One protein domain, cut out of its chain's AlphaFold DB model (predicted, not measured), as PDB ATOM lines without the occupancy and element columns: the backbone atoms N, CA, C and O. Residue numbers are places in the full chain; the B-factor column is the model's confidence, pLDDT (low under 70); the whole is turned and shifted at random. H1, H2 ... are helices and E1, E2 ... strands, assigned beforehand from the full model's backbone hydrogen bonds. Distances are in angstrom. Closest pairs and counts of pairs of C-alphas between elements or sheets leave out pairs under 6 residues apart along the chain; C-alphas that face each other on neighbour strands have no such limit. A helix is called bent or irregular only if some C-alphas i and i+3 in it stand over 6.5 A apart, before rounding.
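AT A GLANCE: This is residues 3 to 48 of the 89 residues of the protein "ScfRs domain-containing protein" of Aquamicrobium defluvii (UniProt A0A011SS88). With little regular structure, this is a rod with the hairpin of E1 and E2 and the loop between them as an arm at one end and, joined to it by residues 23 to 26, a small head of the short helix H1 and the loop residues after it at the other end, where residues 43 to 48 stick out. The printed part has 46 residues, 17 of them in named elements, in the order E1, E2, H1; the class is mixed, the sheet E1 - E2 antiparallel. It is extended, with a radius of gyration of the C-alphas of 17.1 A and spans of 48 by 20 by 17 A.

HOW THE PARTS SIT: Look first at E1, residues 3 to 7, and E2, residues 17 to 22, an antiparallel hairpin at 153 degrees. Find N 5 and O 19 at 2.8 A, within hydrogen-bond range. H1, residues 27 to 32, is apart from E1; 0 of its 2 O i to N i+4 pairs and 2 of its 3 O i to N i+3 pairs are within range.

IN THESE COORDINATES: Find C-alpha 3 at (-27.714, 27.719, -26.222), where E1 begins its 13.1 A. E2 runs 16.4 A. H1 runs 10.1 A to C-alpha 32 at (-29.658, 8.881, -27.945); it is irregular, with C-alphas 28 and 31 7.2 A apart.

THE WHOLE: The C-alphas of Gly 13 and Asp 42 are the two farthest apart, 48.1 A. The printed part has no cut; no link between named elements is long. No printed residue has pLDDT under 70.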
ATOM      1  N   HIS A   3     -26.716  26.751 -26.670       97.75
ATOM      2  CA  HIS A   3     -27.714  27.719 -26.222       97.75
ATOM      3  C   HIS A   3     -27.029  28.901 -25.532       97.75
ATOM      4  O   HIS A   3     -26.017  28.727 -24.847       97.75
ATOM      5  N   THR A   4     -27.588  30.093 -25.712       97.88
ATOM      6  CA  THR A   4     -27.105  31.325 -25.083       97.88
ATOM      7  C   THR A   4     -27.671  31.455 -23.673       97.88
ATOM      8  O   THR A   4     -28.851  31.213 -23.454       97.88
ATOM      9  N   VAL A   5     -26.849  31.806 -22.698       96.62
ATOM     10  CA  VAL A   5     -27.272  32.035 -21.318       96.62
ATOM     11  C   VAL A   5     -26.897  33.454 -20.944       96.62
ATOM     12  O   VAL A   5     -25.724  33.829 -21.010       96.62
ATOM     13  N   ASP A   6     -27.904  34.209 -20.534       94.25
ATOM     14  CA  ASP A   6     -27.755  35.553 -20.003       94.25
ATOM     15  C   ASP A   6     -27.798  35.503 -18.478       94.25
ATOM     16  O   ASP A   6     -28.616  34.802 -17.878       94.25
ATOM     17  N   HIS A   7     -26.886  36.232 -17.845       90.12
ATOM     18  CA  HIS A   7     -26.817  36.345 -16.397       90.12
ATOM     19  C   HIS A   7     -26.855  37.816 -15.984       90.12
ATOM     20  O   HIS A   7     -25.817  38.479 -15.870       90.12
ATOM     21  N   THR A   8     -28.070  38.289 -15.725       87.62
ATOM     22  CA  THR A   8     -28.377  39.649 -15.274       87.62
ATOM     23  C   THR A   8     -28.456  39.691 -13.749       87.62
ATOM     24  O   THR A   8     -29.216  38.943 -13.137       87.62
ATOM     25  N   VAL A   9     -27.662  40.562 -13.121       84.69
ATOM     26  CA  VAL A   9     -27.661  40.770 -11.652       84.69
ATOM     27  C   VAL A   9     -28.242  42.138 -11.275       84.69
ATOM     28  O   VAL A   9     -28.655  42.340 -10.137       84.69
ATOM     29  N   GLY A  10     -28.264  43.083 -12.218       85.50
ATOM     30  CA  GLY A  10     -28.689  44.464 -12.000       85.50
ATOM     31  C   GLY A  10     -29.995  44.827 -12.705       85.50
ATOM     32  O   GLY A  10     -30.716  43.979 -13.221       85.50
ATOM     33  N   GLY A  11     -30.307  46.123 -12.693       84.94
ATOM     34  CA  GLY A  11     -31.471  46.688 -13.370       84.94
ATOM     35  C   GLY A  11     -31.139  47.269 -14.745       84.94
ATOM     36  O   GLY A  11     -30.015  47.181 -15.241       84.94
ATOM     37  N   TYR A  12     -32.137  47.918 -15.339       88.94
ATOM     38  CA  TYR A  12     -32.016  48.626 -16.612       88.94
ATOM     39  C   TYR A  12     -30.764  49.522 -16.673       88.94
ATOM     40  O   TYR A  12     -30.517  50.320 -15.769       88.94
ATOM     41  N   GLY A  13     -29.987  49.391 -17.753       89.38
ATOM     42  CA  GLY A  13     -28.766  50.170 -17.995       89.38
ATOM     43  C   GLY A  13     -27.491  49.611 -17.354       89.38
ATOM     44  O   GLY A  13     -26.425  50.192 -17.546       89.38
ATOM     45  N   THR A  14     -27.565  48.497 -16.619       92.06
ATOM     46  CA  THR A  14     -26.368  47.829 -16.083       92.06
ATOM     47  C   THR A  14     -25.782  46.820 -17.084       92.06
ATOM     48  O   THR A  14     -26.538  46.243 -17.865       92.06
ATOM     49  N   PRO A  15     -24.448  46.618 -17.122       89.25
ATOM     50  CA  PRO A  15     -23.837  45.644 -18.024       89.25
ATOM     51  C   PRO A  15     -24.224  44.203 -17.677       89.25
ATOM     52  O   PRO A  15     -24.016  43.759 -16.546       89.25
ATOM     53  N   ASP A  16     -24.682  43.466 -18.685       91.19
ATOM     54  CA  ASP A  16     -25.018  42.049 -18.579       91.19
ATOM     55  C   ASP A  16     -23.912  41.138 -19.111       91.19
ATOM     56  O   ASP A  16     -23.015  41.551 -19.854       91.19
ATOM     57  N   LYS A  17     -23.964  39.868 -18.695       92.62
ATOM     58  CA  LYS A  17     -23.053  38.822 -19.161       92.62
ATOM     59  C   LYS A  17     -23.817  37.810 -19.999       92.62
ATOM     60  O   LYS A  17     -24.695  37.125 -19.480       92.62
ATOM     61  N   THR A  18     -23.398  37.667 -21.248       94.88
ATOM     62  CA  THR A  18     -23.957  36.702 -22.193       94.88
ATOM     63  C   THR A  18     -22.895  35.675 -22.560       94.88
ATOM     64  O   THR A  18     -21.793  36.024 -22.986       94.88
ATOM     65  N   PHE A  19     -23.230  34.397 -22.412       96.69
ATOM     66  CA  PHE A  19     -22.371  33.270 -22.777       96.69
ATOM     67  C   PHE A  19     -23.103  32.331 -23.729       96.69
ATOM     68  O   PHE A  19     -24.324  32.261 -23.710       96.69
ATOM     69  N   ALA A  20     -22.370  31.548 -24.518       97.62
ATOM     70  CA  ALA A  20     -22.930  30.420 -25.257       97.62
ATOM     71  C   ALA A  20     -22.362  29.114 -24.697       97.62
ATOM     72  O   ALA A  20     -21.146  28.927 -24.655       97.62
ATOM     73  N   ILE A  21     -23.241  28.205 -24.277       97.69
ATOM     74  CA  ILE A  21     -22.858  26.883 -23.777       97.69
ATOM     75  C   ILE A  21     -23.086  25.869 -24.891       97.69
ATOM     76  O   ILE A  21     -24.207  25.714 -25.375       97.69
ATOM     77  N   GLY A  22     -22.019  25.180 -25.295       97.69
ATOM     78  CA  GLY A  22     -22.051  24.122 -26.301       97.69
ATOM     79  C   GLY A  22     -21.840  22.741 -25.688       97.69
ATOM     80  O   GLY A  22     -20.941  22.555 -24.874       97.69
ATOM     81  N   LEU A  23     -22.639  21.764 -26.119       97.75
ATOM     82  CA  LEU A  23     -22.455  20.346 -25.805       97.75
ATOM     83  C   LEU A  23     -22.247  19.549 -27.097       97.75
ATOM     84  O   LEU A  23     -23.003  19.708 -28.070       97.75
ATOM     85  N   GLY A  24     -21.229  18.687 -27.088       96.88
ATOM     86  CA  GLY A  24     -20.833  17.843 -28.212       96.88
ATOM     87  C   GLY A  24     -20.530  16.409 -27.781       96.88
ATOM     88  O   GLY A  24     -20.072  16.165 -26.669       96.88
ATOM     89  N   CYS A  25     -20.796  15.469 -28.682       97.25
ATOM     90  CA  CYS A  25     -20.491  14.050 -28.543       97.25
ATOM     91  C   CYS A  25     -20.035  13.494 -29.895       97.25
ATOM     92  O   CYS A  25     -20.259  14.120 -30.934       97.25
ATOM     93  N   ASP A  26     -19.446  12.299 -29.888       97.12
ATOM     94  CA  ASP A  26     -19.269  11.535 -31.122       97.12
ATOM     95  C   ASP A  26     -20.630  11.284 -31.797       97.12
ATOM     96  O   ASP A  26     -21.644  11.061 -31.123       97.12
ATOM     97  N   LEU A  27     -20.653  11.311 -33.132       96.31
ATOM     98  CA  LEU A  27     -21.865  11.140 -33.931       96.31
ATOM     99  C   LEU A  27     -22.572   9.809 -33.643       96.31
ATOM    100  O   LEU A  27     -23.800   9.762 -33.656       96.31
ATOM    101  N   ARG A  28     -21.831   8.748 -33.297       95.88
ATOM    102  CA  ARG A  28     -22.404   7.438 -32.944       95.88
ATOM    103  C   ARG A  28     -23.319   7.480 -31.716       95.88
ATOM    104  O   ARG A  28     -24.140   6.589 -31.536       95.88
ATOM    105  N   HIS A  29     -23.175   8.496 -30.864       97.50
ATOM    106  CA  HIS A  29     -24.000   8.691 -29.670       97.50
ATOM    107  C   HIS A  29     -25.167   9.660 -29.900       97.50
ATOM    108  O   HIS A  29     -26.066   9.737 -29.065       97.50
ATOM    109  N   ALA A  30     -25.187  10.372 -31.031       97.12
ATOM    110  CA  ALA A  30     -26.229  11.343 -31.348       97.12
ATOM    111  C   ALA A  30     -27.662  10.766 -31.344       97.12
ATOM    112  O   ALA A  30     -28.534  11.475 -30.839       97.12
ATOM    113  N   PRO A  31     -27.941   9.520 -31.801       97.00
ATOM    114  CA  PRO A  31     -29.302   8.965 -31.789       97.00
ATOM    115  C   PRO A  31     -29.957   8.908 -30.401       97.00
ATOM    116  O   PRO A  31     -31.180   8.909 -30.297       97.00
ATOM    117  N   SER A  32     -29.160   8.886 -29.328       97.31
ATOM    118  CA  SER A  32     -29.658   8.881 -27.945       97.31
ATOM    119  C   SER A  32     -30.100  10.264 -27.450       97.31
ATOM    120  O   SER A  32     -30.646  10.383 -26.355       97.31
ATOM    121  N   LEU A  33     -29.848  11.328 -28.217       97.81
ATOM    122  CA  LEU A  33     -30.204  12.698 -27.858       97.81
ATOM    123  C   LEU A  33     -31.543  13.083 -28.487       97.81
ATOM    124  O   LEU A  33     -31.719  12.944 -29.697       97.81
ATOM    125  N   VAL A  34     -32.447  13.692 -27.710       97.50
ATOM    126  CA  VAL A  34     -33.729  14.221 -28.227       97.50
ATOM    127  C   VAL A  34     -33.536  15.207 -29.389       97.50
ATOM    128  O   VAL A  34     -34.335  15.241 -30.323       97.50
ATOM    129  N   TYR A  35     -32.429  15.954 -29.378       97.12
ATOM    130  CA  TYR A  35     -32.067  16.932 -30.407       97.12
ATOM    131  C   TYR A  35     -31.641  16.315 -31.745       97.12
ATOM    132  O   TYR A  35     -31.447  17.048 -32.709       97.12
ATOM    133  N   SER A  36     -31.487  14.990 -31.821       96.94
ATOM    134  CA  SER A  36     -31.205  14.298 -33.082       96.94
ATOM    135  C   SER A  36     -32.453  13.995 -33.912       96.94
ATOM    136  O   SER A  36     -32.343  13.586 -35.069       96.94
ATOM    137  N   LYS A  37     -33.650  14.202 -33.348       96.69
ATOM    138  CA  LYS A  37     -34.919  13.905 -34.011       96.69
ATOM    139  C   LYS A  37     -35.025  14.643 -35.351       96.69
ATOM    140  O   LYS A  37     -35.020  15.868 -35.394       96.69
ATOM    141  N   GLY A  38     -35.176  13.878 -36.433       94.44
ATOM    142  CA  GLY A  38     -35.322  14.403 -37.794       94.44
ATOM    143  C   GLY A  38     -34.006  14.731 -38.511       94.44
ATOM    144  O   GLY A  38     -34.053  15.182 -39.652       94.44
ATOM    145  N   LEU A  39     -32.845  14.496 -37.890       94.69
ATOM    146  CA  LEU A  39     -31.546  14.672 -38.540       94.69
ATOM    147  C   LEU A  39     -31.120  13.400 -39.287       94.69
ATOM    148  O   LEU A  39     -31.254  12.290 -38.772       94.69
ATOM    149  N   ARG A  40     -30.548  13.566 -40.484       93.81
ATOM    150  CA  ARG A  40     -29.887  12.492 -41.247       93.81
ATOM    151  C   ARG A  40     -28.482  12.260 -40.686       93.81
ATOM    152  O   ARG A  40     -27.537  12.933 -41.085       93.81
ATOM    153  N   LEU A  41     -28.349  11.370 -39.704       94.62
ATOM    154  CA  LEU A  41     -27.068  11.109 -39.023       94.62
ATOM    155  C   LEU A  41     -26.141  10.162 -39.810       94.62
ATOM    156  O   LEU A  41     -24.920  10.184 -39.638       94.62
ATOM    157  N   ASP A  42     -26.720   9.331 -40.667       94.50
ATOM    158  CA  ASP A  42     -26.056   8.346 -41.522       94.50
ATOM    159  C   ASP A  42     -25.542   8.932 -42.847       94.50
ATOM    160  O   ASP A  42     -24.700   8.326 -43.507       94.50
ATOM    161  N   ASP A  43     -25.977  10.137 -43.201       95.31
ATOM    162  CA  ASP A  43     -25.562  10.843 -44.405       95.31
ATOM    163  C   ASP A  43     -24.301  11.687 -44.159       95.31
ATOM    164  O   ASP A  43     -24.316  12.660 -43.401       95.31
ATOM    165  N   ALA A  44     -23.191  11.310 -44.794       92.94
ATOM    166  CA  ALA A  44     -21.936  12.047 -44.690       92.94
ATOM    167  C   ALA A  44     -21.987  13.414 -45.392       92.94
ATOM    168  O   ALA A  44     -21.379  14.360 -44.892       92.94
ATOM    169  N   GLU A  45     -22.745  13.537 -46.483       94.44
ATOM    170  CA  GLU A  45     -22.851  14.770 -47.273       94.44
ATOM    171  C   GLU A  45     -23.692  15.833 -46.556       94.44
ATOM    172  O   GLU A  45     -23.488  17.033 -46.730       94.44
ATOM    173  N   ALA A  46     -24.605  15.409 -45.677       92.44
ATOM    174  CA  ALA A  46     -25.385  16.315 -44.836       92.44
ATOM    175  C   ALA A  46     -24.556  16.977 -43.717       92.44
ATOM    176  O   ALA A  46     -25.032  17.901 -43.048       92.44
ATOM    177  N   ARG A  47     -23.324  16.514 -43.467       94.25
ATOM    178  CA  ARG A  47     -22.484  17.020 -42.375       94.25
ATOM    179  C   ARG A  47     -21.845  18.335 -42.778       94.25
ATOM    180  O   ARG A  47     -21.145  18.422 -43.780       94.25
ATOM    181  N   THR A  48     -22.003  19.356 -41.944       94.62
ATOM    182  CA  THR A  48     -21.319  20.631 -42.162       94.62
ATOM    183  C   THR A  48     -19.811  20.461 -41.955       94.62
ATOM    184  O   THR A  48     -19.382  20.174 -40.833       94.62
TER     185      THR A  48